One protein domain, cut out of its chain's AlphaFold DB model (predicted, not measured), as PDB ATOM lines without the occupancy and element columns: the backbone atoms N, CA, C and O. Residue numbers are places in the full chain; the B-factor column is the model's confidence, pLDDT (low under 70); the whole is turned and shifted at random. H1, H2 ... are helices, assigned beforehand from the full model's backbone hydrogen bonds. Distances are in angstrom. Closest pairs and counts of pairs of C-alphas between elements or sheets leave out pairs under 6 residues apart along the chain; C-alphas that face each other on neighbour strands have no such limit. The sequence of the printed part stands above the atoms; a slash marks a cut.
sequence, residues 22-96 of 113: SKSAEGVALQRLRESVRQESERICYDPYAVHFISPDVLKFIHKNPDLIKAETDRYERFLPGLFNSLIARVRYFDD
ATOM      1  N   SER A  22     321.675 169.673 138.448       85.44
ATOM      2  CA  SER A  22     321.620 168.959 139.731       85.44
ATOM      3  C   SER A  22     320.517 169.512 140.644       85.44
ATOM      4  O   SER A  22     320.400 170.728 140.801       85.44
ATOM      5  N   LYS A  23     319.773 168.628 141.328       85.06
ATOM      6  CA  LYS A  23     318.778 169.007 142.356       85.06
ATOM      7  C   LYS A  23     319.394 169.850 143.476       85.06
ATOM      8  O   LYS A  23     318.762 170.768 143.984       85.06
ATOM      9  N   SER A  24     320.648 169.571 143.836       89.62
ATOM     10  CA  SER A  24     321.376 170.355 144.837       89.62
ATOM     11  C   SER A  24     321.667 171.775 144.346       89.62
ATOM     12  O   SER A  24     321.584 172.715 145.130       89.62
ATOM     13  N   ALA A  25     321.966 171.949 143.053       91.69
ATOM     14  CA  ALA A  25     322.209 173.269 142.470       91.69
ATOM     15  C   ALA A  25     320.926 174.115 142.445       91.69
ATOM     16  O   ALA A  25     320.954 175.277 142.843       91.69
ATOM     17  N   GLU A  26     319.793 173.514 142.070       93.06
ATOM     18  CA  GLU A  26     318.477 174.165 142.138       93.06
ATOM     19  C   GLU A  26     318.097 174.531 143.582       93.06
ATOM     20  O   GLU A  26     317.614 175.632 143.838       93.06
ATOM     21  N   GLY A  27     318.391 173.656 144.552       91.94
ATOM     22  CA  GLY A  27     318.181 173.936 145.975       91.94
ATOM     23  C   GLY A  27     318.995 175.130 146.486       91.94
ATOM     24  O   GLY A  27     318.464 175.963 147.220       91.94
ATOM     25  N   VAL A  28     320.261 175.258 146.071       94.25
ATOM     26  CA  VAL A  28     321.098 176.425 146.408       94.25
ATOM     27  C   VAL A  28     320.562 177.694 145.743       94.25
ATOM     28  O   VAL A  28     320.457 178.721 146.411       94.25
ATOM     29  N   ALA A  29     320.172 177.629 144.464       95.38
ATOM     30  CA  ALA A  29     319.543 178.756 143.773       95.38
ATOM     31  C   ALA A  29     318.260 179.209 144.487       95.38
ATOM     32  O   ALA A  29     318.043 180.404 144.672       95.38
ATOM     33  N   LEU A  30     317.452 178.268 144.983       94.75
ATOM     34  CA  LEU A  30     316.266 178.586 145.771       94.75
ATOM     35  C   LEU A  30     316.602 179.335 147.067       94.75
ATOM     36  O   LEU A  30     315.919 180.304 147.386       94.75
ATOM     37  N   GLN A  31     317.645 178.941 147.804       95.44
ATOM     38  CA  GLN A  31     318.034 179.687 149.009       95.44
ATOM     39  C   GLN A  31     318.523 181.102 148.670       95.44
ATOM     40  O   GLN A  31     318.144 182.048 149.354       95.44
ATOM     41  N   ARG A  32     319.273 181.276 147.573       96.25
ATOM     42  CA  ARG A  32     319.687 182.606 147.087       96.25
ATOM     43  C   ARG A  32     318.488 183.482 146.724       96.25
ATOM     44  O   ARG A  32     318.459 184.656 147.088       96.25
ATOM     45  N   LEU A  33     317.469 182.912 146.076       95.88
ATOM     46  CA  LEU A  33     316.217 183.618 145.799       95.88
ATOM     47  C   LEU A  33     315.500 184.019 147.097       95.88
ATOM     48  O   LEU A  33     315.068 185.161 147.217       95.88
ATOM     49  N   ARG A  34     315.396 183.105 148.074       93.88
ATOM     50  CA  ARG A  34     314.764 183.382 149.378       93.88
ATOM     51  C   ARG A  34     315.445 184.526 150.123       93.88
ATOM     52  O   ARG A  34     314.748 185.334 150.721       93.88
ATOM     53  N   GLU A  35     316.770 184.603 150.070       95.75
ATOM     54  CA  GLU A  35     317.515 185.708 150.674       95.75
ATOM     55  C   GLU A  35     317.297 187.023 149.912       95.75
ATOM     56  O   GLU A  35     317.078 188.071 150.513       95.75
ATOM     57  N   SER A  36     317.247 186.959 148.581       95.31
ATOM     58  CA  SER A  36     317.101 188.135 147.712       95.31
ATOM     59  C   SER A  36     315.740 188.827 147.816       95.31
ATOM     60  O   SER A  36     315.645 190.013 147.498       95.31
ATOM     61  N   VAL A  37     314.693 188.105 148.235       93.19
ATOM     62  CA  VAL A  37     313.347 188.667 148.465       93.19
ATOM     63  C   VAL A  37     313.173 189.271 149.862       93.19
ATOM     64  O   VAL A  37     312.119 189.842 150.145       93.19
ATOM     65  N   ARG A  38     314.170 189.146 150.748       93.19
ATOM     66  CA  ARG A  38     314.156 189.827 152.047       93.19
ATOM     67  C   ARG A  38     314.326 191.333 151.865       93.19
ATOM     68  O   ARG A  38     314.745 191.812 150.810       93.19
ATOM     69  N   GLN A  39     314.007 192.083 152.916       94.12
ATOM     70  CA  GLN A  39     314.260 193.521 152.937       94.12
ATOM     71  C   GLN A  39     315.756 193.793 152.758       94.12
ATOM     72  O   GLN A  39     316.597 193.055 153.268       94.12
ATOM     73  N   GLU A  40     316.089 194.870 152.049       91.69
ATOM     74  CA  GLU A  40     317.479 195.212 151.738       91.69
ATOM     75  C   GLU A  40     318.348 195.401 152.989       91.69
ATOM     76  O   GLU A  40     319.518 195.036 152.975       91.69
ATOM     77  N   SER A  41     317.766 195.887 154.086       93.19
ATOM     78  CA  SER A  41     318.448 196.037 155.375       93.19
ATOM     79  C   SER A  41     318.751 194.715 156.086       93.19
ATOM     80  O   SER A  41     319.561 194.700 157.007       93.19
ATOM     81  N   GLU A  42     318.086 193.623 155.706       91.12
ATOM     82  CA  GLU A  42     318.239 192.308 156.339       91.12
ATOM     83  C   GLU A  42     318.964 191.290 155.459       91.12
ATOM     84  O   GLU A  42     319.458 190.289 155.980       91.12
ATOM     85  N   ARG A  43     318.985 191.498 154.137       93.19
ATOM     86  CA  ARG A  43     319.569 190.537 153.197       93.19
ATOM     87  C   ARG A  43     321.095 190.540 153.285       93.19
ATOM     88  O   ARG A  43     321.740 191.584 153.243       93.19
ATOM     89  N   ILE A  44     321.683 189.353 153.331       94.50
ATOM     90  CA  ILE A  44     323.134 189.146 153.353       94.50
ATOM     91  C   ILE A  44     323.713 189.167 151.934       94.50
ATOM     92  O   ILE A  44     324.800 189.711 151.719       94.50
ATOM     93  N   CYS A  45     322.994 188.592 150.966       93.56
ATOM     94  CA  CYS A  45     323.361 188.590 149.551       93.56
ATOM     95  C   CYS A  45     322.149 188.887 148.657       93.56
ATOM     96  O   CYS A  45     320.996 188.803 149.087       93.56
ATOM     97  N   TYR A  46     322.419 189.255 147.405       95.06
ATOM     98  CA  TYR A  46     321.395 189.552 146.410       95.06
ATOM     99  C   TYR A  46     321.751 188.906 145.071       95.06
ATOM    100  O   TYR A  46     322.735 189.268 144.435       95.06
ATOM    101  N   ASP A  47     320.932 187.951 144.641       95.81
ATOM    102  CA  ASP A  47     321.022 187.296 143.341       95.81
ATOM    103  C   ASP A  47     319.716 187.523 142.561       95.81
ATOM    104  O   ASP A  47     318.754 186.760 142.721       95.81
ATOM    105  N   PRO A  48     319.661 188.547 141.688       94.94
ATOM    106  CA  PRO A  48     318.474 188.818 140.884       94.94
ATOM    107  C   PRO A  48     318.184 187.710 139.858       94.94
ATOM    108  O   PRO A  48     317.061 187.616 139.366       94.94
ATOM    109  N   TYR A  49     319.162 186.857 139.538       95.44
ATOM    110  CA  TYR A  49     319.034 185.835 138.502       95.44
ATOM    111  C   TYR A  49     318.654 184.456 139.045       95.44
ATOM    112  O   TYR A  49     318.259 183.592 138.258       95.44
ATOM    113  N   ALA A  50     318.700 184.248 140.366       95.06
ATOM    114  CA  ALA A  50     318.376 182.980 141.025       95.06
ATOM    115  C   ALA A  50     317.047 182.369 140.542       95.06
ATOM    116  O   ALA A  50     316.951 181.159 140.333       95.06
ATOM    117  N   VAL A  51     316.036 183.210 140.300       94.62
ATOM    118  CA  VAL A  51     314.705 182.798 139.832       94.62
ATOM    119  C   VAL A  51     314.734 182.038 138.501       94.62
ATOM    120  O   VAL A  51     313.921 181.140 138.289       94.62
ATOM    121  N   HIS A  52     315.689 182.337 137.617       93.69
ATOM    122  CA  HIS A  52     315.802 181.694 136.306       93.69
ATOM    123  C   HIS A  52     316.394 180.282 136.380       93.69
ATOM    124  O   HIS A  52     316.197 179.482 135.463       93.69
ATOM    125  N   PHE A  53     317.082 179.954 137.476       92.62
ATOM    126  CA  PHE A  53     317.691 178.642 137.702       92.62
ATOM    127  C   PHE A  53     316.763 177.663 138.431       92.62
ATOM    128  O   PHE A  53     317.135 176.510 138.644       92.62
ATOM    129  N   ILE A  54     315.549 178.098 138.779       92.25
ATOM    130  CA  ILE A  54     314.552 177.297 139.488       92.25
ATOM    131  C   ILE A  54     313.433 176.911 138.518       92.25
ATOM    132  O   ILE A  54     313.013 177.677 137.647       92.25
ATOM    133  N   SER A  55     312.936 175.686 138.638       90.69
ATOM    134  CA  SER A  55     311.790 175.222 137.873       90.69
ATOM    135  C   SER A  55     310.539 176.045 138.193       90.69
ATOM    136  O   SER A  55     310.190 176.205 139.365       90.69
ATOM    137  N   PRO A  56     309.782 176.498 137.174       91.75
ATOM    138  CA  PRO A  56     308.487 177.133 137.387       91.75
ATOM    139  C   PRO A  56     307.526 176.264 138.206       91.75
ATOM    140  O   PRO A  56     306.698 176.798 138.936       91.75
ATOM    141  N   ASP A  57     307.638 174.937 138.106       91.12
ATOM    142  CA  ASP A  57     306.805 174.011 138.878       91.12
ATOM    143  C   ASP A  57     307.164 174.052 140.375       91.12
ATOM    144  O   ASP A  57     306.266 174.048 141.216       91.12
ATOM    145  N   VAL A  58     308.452 174.198 140.711       89.75
ATOM    146  CA  VAL A  58     308.927 174.393 142.093       89.75
ATOM    147  C   VAL A  58     308.461 175.744 142.634       89.75
ATOM    148  O   VAL A  58     307.914 175.806 143.732       89.75
ATOM    149  N   LEU A  59     308.587 176.818 141.848       91.88
ATOM    150  CA  LEU A  59     308.104 178.148 142.244       91.88
ATOM    151  C   LEU A  59     306.587 178.151 142.490       91.88
ATOM    152  O   LEU A  59     306.124 178.667 143.507       91.88
ATOM    153  N   LYS A  60     305.810 177.521 141.600       94.06
ATOM    154  CA  LYS A  60     304.358 177.349 141.771       94.06
ATOM    155  C   LYS A  60     304.027 176.540 143.020       94.06
ATOM    156  O   LYS A  60     303.083 176.888 143.723       94.06
ATOM    157  N   PHE A  61     304.770 175.468 143.288       91.88
ATOM    158  CA  PHE A  61     304.563 174.641 144.472       91.88
ATOM    159  C   PHE A  61     304.796 175.437 145.760       91.88
ATOM    160  O   PHE A  61     303.937 175.423 146.637       91.88
ATOM    161  N   ILE A  62     305.903 176.181 145.840       91.94
ATOM    162  CA  ILE A  62     306.236 177.029 146.993       91.94
ATOM    163  C   ILE A  62     305.162 178.094 147.208       91.94
ATOM    164  O   ILE A  62     304.684 178.268 148.324       91.94
ATOM    165  N   HIS A  63     304.738 178.763 146.133       91.75
ATOM    166  CA  HIS A  63     303.711 179.799 146.200       91.75
ATOM    167  C   HIS A  63     302.356 179.262 146.690       91.75
ATOM    168  O   HIS A  63     301.662 179.937 147.443       91.75
ATOM    169  N   LYS A  64     301.980 178.044 146.284       95.12
ATOM    170  CA  LYS A  64     300.718 177.414 146.698       95.12
ATOM    171  C   LYS A  64     300.743 176.845 148.117       95.12
ATOM    172  O   LYS A  64     299.676 176.647 148.682       95.12
ATOM    173  N   ASN A  65     301.921 176.557 148.672       93.81
ATOM    174  CA  ASN A  65     302.058 175.812 149.926       93.81
ATOM    175  C   ASN A  65     302.978 176.512 150.947       93.81
ATOM    176  O   ASN A  65     303.934 175.894 151.423       93.81
ATOM    177  N   PRO A  66     302.724 177.780 151.314       92.50
ATOM    178  CA  PRO A  66     303.616 178.535 152.197       92.50
ATOM    179  C   PRO A  66     303.810 177.868 153.569       92.50
ATOM    180  O   PRO A  66     304.933 177.820 154.071       92.50
ATOM    181  N   ASP A  67     302.753 177.283 154.138       94.31
ATOM    182  CA  ASP A  67     302.811 176.625 155.449       94.31
ATOM    183  C   ASP A  67     303.689 175.370 155.434       94.31
ATOM    184  O   ASP A  67     304.476 175.151 156.356       94.31
ATOM    185  N   LEU A  68     303.619 174.577 154.357       93.81
ATOM    186  CA  LEU A  68     304.479 173.403 154.189       93.81
ATOM    187  C   LEU A  68     305.946 173.817 154.054       93.81
ATOM    188  O   LEU A  68     306.812 173.210 154.675       93.81
ATOM    189  N   ILE A  69     306.234 174.876 153.293       91.56
ATOM    190  CA  ILE A  69     307.605 175.384 153.133       91.56
ATOM    191  C   ILE A  69     308.156 175.935 154.451       91.56
ATOM    192  O   ILE A  69     309.340 175.749 154.755       91.56
ATOM    193  N   LYS A  70     307.310 176.586 155.252       91.56
ATOM    194  CA  LYS A  70     307.684 177.040 156.590       91.56
ATOM    195  C   LYS A  70     307.995 175.853 157.504       91.56
ATOM    196  O   LYS A  70     309.076 175.816 158.079       91.56
ATOM    197  N   ALA A  71     307.111 174.857 157.562       93.44
ATOM    198  CA  ALA A  71     307.319 173.652 158.365       93.44
ATOM    199  C   ALA A  71     308.594 172.891 157.960       93.44
ATOM    200  O   ALA A  71     309.349 172.435 158.816       93.44
ATOM    201  N   GLU A  72     308.866 172.803 156.659       89.94
ATOM    202  CA  GLU A  72     310.089 172.217 156.114       89.94
ATOM    203  C   GLU A  72     311.337 172.993 156.562       89.94
ATOM    204  O   GLU A  72     312.317 172.396 157.006       89.94
ATOM    205  N   THR A  73     311.288 174.329 156.485       89.62
ATOM    206  CA  THR A  73     312.377 175.211 156.933       89.62
ATOM    207  C   THR A  73     312.648 175.023 158.423       89.62
ATOM    208  O   THR A  73     313.794 174.804 158.807       89.62
ATOM    209  N   ASP A  74     311.597 175.025 159.245       93.19
ATOM    210  CA  ASP A  74     311.701 174.833 160.692       93.19
ATOM    211  C   ASP A  74     312.253 173.441 161.035       93.19
ATOM    212  O   ASP A  74     313.027 173.286 161.980       93.19
ATOM    213  N   ARG A  75     311.894 172.412 160.255       94.62
ATOM    214  CA  ARG A  75     312.441 171.061 160.424       94.62
ATOM    215  C   ARG A  75     313.941 171.029 160.141       94.62
ATOM    216  O   ARG A  75     314.678 170.432 160.925       94.62
ATOM    217  N   TYR A  76     314.394 171.654 159.052       91.62
ATOM    218  CA  TYR A  76     315.825 171.747 158.751       91.62
ATOM    219  C   TYR A  76     316.578 172.528 159.819       91.62
ATOM    220  O   TYR A  76     317.635 172.070 160.231       91.62
ATOM    221  N   GLU A  77     316.023 173.630 160.320       92.38
ATOM    222  CA  GLU A  77     316.668 174.410 161.379       92.38
ATOM    223  C   GLU A  77     316.789 173.617 162.690       92.38
ATOM    224  O   GLU A  77     317.785 173.729 163.392       92.38
ATOM    225  N   ARG A  78     315.822 172.748 163.013       95.38
ATOM    226  CA  ARG A  78     315.928 171.856 164.182       95.38
ATOM    227  C   ARG A  78     316.954 170.740 163.994       95.38
ATOM    228  O   ARG A  78     317.610 170.357 164.956       95.38
ATOM    229  N   PHE A  79     317.043 170.174 162.790       94.38
ATOM    230  CA  PHE A  79     317.904 169.021 162.512       94.38
ATOM    231  C   PHE A  79     319.359 169.423 162.234       94.38
ATOM    232  O   PHE A  79     320.284 168.748 162.677       94.38
ATOM    233  N   LEU A  80     319.560 170.527 161.514       93.44
ATOM    234  CA  LEU A  80     320.855 171.107 161.160       93.44
ATOM    235  C   LEU A  80     320.794 172.633 161.345       93.44
ATOM    236  O   LEU A  80     320.656 173.366 160.359       93.44
ATOM    237  N   PRO A  81     320.895 173.115 162.596       94.06
ATOM    238  CA  PRO A  81     320.841 174.540 162.897       94.06
ATOM    239  C   PRO A  81     321.851 175.337 162.074       94.06
ATOM    240  O   PRO A  81     323.024 174.967 161.970       94.06
ATOM    241  N   GLY A  82     321.398 176.432 161.468       92.25
ATOM    242  CA  GLY A  82     322.244 177.302 160.657       92.25
ATOM    243  C   GLY A  82     322.603 176.771 159.265       92.25
ATOM    244  O   GLY A  82     323.414 177.401 158.584       92.25
ATOM    245  N   LEU A  83     321.998 175.673 158.790       93.31
ATOM    246  CA  LEU A  83     322.234 175.146 157.438       93.31
ATOM    247  C   LEU A  83     322.063 176.232 156.364       93.31
ATOM    248  O   LEU A  83     322.972 176.467 155.564       93.31
ATOM    249  N   PHE A  84     320.922 176.923 156.356       92.44
ATOM    250  CA  PHE A  84     320.659 177.962 155.359       92.44
ATOM    251  C   PHE A  84     321.546 179.190 155.565       92.44
ATOM    252  O   PHE A  84     322.094 179.700 154.590       92.44
ATOM    253  N   ASN A  85     321.793 179.591 156.815       93.00
ATOM    254  CA  ASN A  85     322.704 180.696 157.124       93.00
ATOM    255  C   ASN A  85     324.117 180.422 156.590       93.00
ATOM    256  O   ASN A  85     324.724 181.302 155.988       93.00
ATOM    257  N   SER A  86     324.620 179.191 156.726       94.75
ATOM    258  CA  SER A  86     325.932 178.803 156.198       94.75
ATOM    259  C   SER A  86     325.991 178.859 154.666       94.75
ATOM    260  O   SER A  86     326.986 179.309 154.100       94.75
ATOM    261  N   LEU A  87     324.911 178.464 153.978       94.81
ATOM    262  CA  LEU A  87     324.816 178.536 152.519       94.81
ATOM    263  C   LEU A  87     324.840 179.983 152.027       94.81
ATOM    264  O   LEU A  87     325.538 180.279 151.060       94.81
ATOM    265  N   ILE A  88     324.102 180.871 152.694       96.12
ATOM    266  CA  ILE A  88     324.047 182.293 152.352       96.12
ATOM    267  C   ILE A  88     325.373 182.992 152.670       96.12
ATOM    268  O   ILE A  88     325.903 183.703 151.818       96.12
ATOM    269  N   ALA A  89     325.967 182.724 153.838       95.62
ATOM    270  CA  ALA A  89     327.282 183.248 154.203       95.62
ATOM    271  C   ALA A  89     328.362 182.822 153.198       95.62
ATOM    272  O   ALA A  89     329.211 183.626 152.824       95.62
ATOM    273  N   ARG A  90     328.292 181.582 152.694       96.25
ATOM    274  CA  ARG A  90     329.195 181.098 151.644       96.25
ATOM    275  C   ARG A  90     329.060 181.895 150.347       96.25
ATOM    276  O   ARG A  90     330.071 182.157 149.710       96.25
ATOM    277  N   VAL A  91     327.841 182.255 149.943       96.06
ATOM    278  CA  VAL A  91     327.620 183.082 148.744       96.06
ATOM    279  C   VAL A  91     328.261 184.454 148.934       96.06
ATOM    280  O   VAL A  91     329.105 184.828 148.129       96.06
ATOM    281  N   ARG A  92     327.959 185.129 150.050       96.12
ATOM    282  CA  ARG A  92     328.554 186.429 150.394       96.12
ATOM    283  C   ARG A  92     330.086 186.380 150.421       96.12
ATOM    284  O   ARG A  92     330.718 187.235 149.824       96.12
ATOM    285  N   TYR A  93     330.679 185.356 151.033       96.62
ATOM    286  CA  TYR A  93     332.134 185.196 151.079       96.62
ATOM    287  C   TYR A  93     332.774 185.156 149.682       96.62
ATOM    288  O   TYR A  93     333.791 185.804 149.446       96.62
ATOM    289  N   PHE A  94     332.187 184.402 148.748       96.12
ATOM    290  CA  PHE A  94     332.706 184.347 147.381       96.12
ATOM    291  C   PHE A  94     332.452 185.640 146.606       96.12
ATOM    292  O   PHE A  94     333.338 186.053 145.860       96.12
ATOM    293  N   ASP A  95     331.299 186.284 146.799       94.19
ATOM    294  CA  ASP A  95     331.008 187.585 146.189       94.19
ATOM    295  C   ASP A  95     332.035 188.635 146.650       94.19
ATOM    296  O   ASP A  95     332.654 189.282 145.809       94.19
ATOM    297  N   ASP A  96     332.324 188.711 147.954       95.31
ATOM    298  CA  ASP A  96     333.315 189.639 148.518       95.31
ATOM    299  C   ASP A  96     334.725 189.381 147.957       95.31
ATOM    300  O   ASP A  96     335.463 190.319 147.650       95.31
TER     301      ASP A  96
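AT A GLANCE: This is residues 22 to 96 of the 113 residues of an uncharacterized protein of Methanosarcina spelaei (UniProt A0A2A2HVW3). One helix, H1, stands in the middle, and H2, H3, H4 and H5 wrap round it in a loose ring, each set at an angle to the next. H2 and the near part of H5 pack on H1, while H3 and H4 make the far side of the ring, away from it. The printed part has 75 residues with five named helices, in the order H1 to H5, and no named strand; its class is all helix. It is compact, with a radius of gyration of the C-alphas of 12.4 A, and its outline is rounded, spanning 34 by 29 by 28 A.

IN THESE COORDINATES: H1, residues 23 to 36, runs 19.9 A from C-alpha 23 at (318.778, 169.007, 142.356) to C-alpha 36 at (317.101, 188.135, 147.712). H2 is residues 50 to 53, 5.5 A, and H3 is residues 56 to 64, 12.1 A. H4, residues 66 to 79, measures 20.0 A. H5, residues 83 to 96, measures 20.3 A and ends with C-alpha 96 at (333.315, 189.639, 148.518).

HOW THE PARTS SIT: H1 and H2 touch, the closest C-alphas being those of Ala 29 and Ala 50, 5.2 A apart. H5 touches H1 with residues 84 to 88 alone, about perpendicular at 76 degrees; the closest C-alphas, of Arg 32 and Ile 88, are 6.8 A apart. H4 and H5 are close but not clearly touching, with the C-alphas of Glu 77 and Leu 83 closest at 6.9 A. H3 and H4 are also close but not clearly touching, with Ile 62 and Ile 69 closest at 6.5 A between C-alphas. H1 is apart from H3 and from H4. In H1, H3, H4 and H5 every O i to N i+4 pair is within hydrogen-bond range; H2 is too short for such a pair.

THE WHOLE: The C-alphas of Lys 64 and Asp 96 are the two farthest apart, at 34.9 A. The link from H1 to H2, residues 37 to 49, is long; the other links are tight. Residues 63 to 68, of which 66 to 68 belong to H4, stand free. The printed part has no cut, its mean pLDDT is 93.4, and no printed residue is under 70.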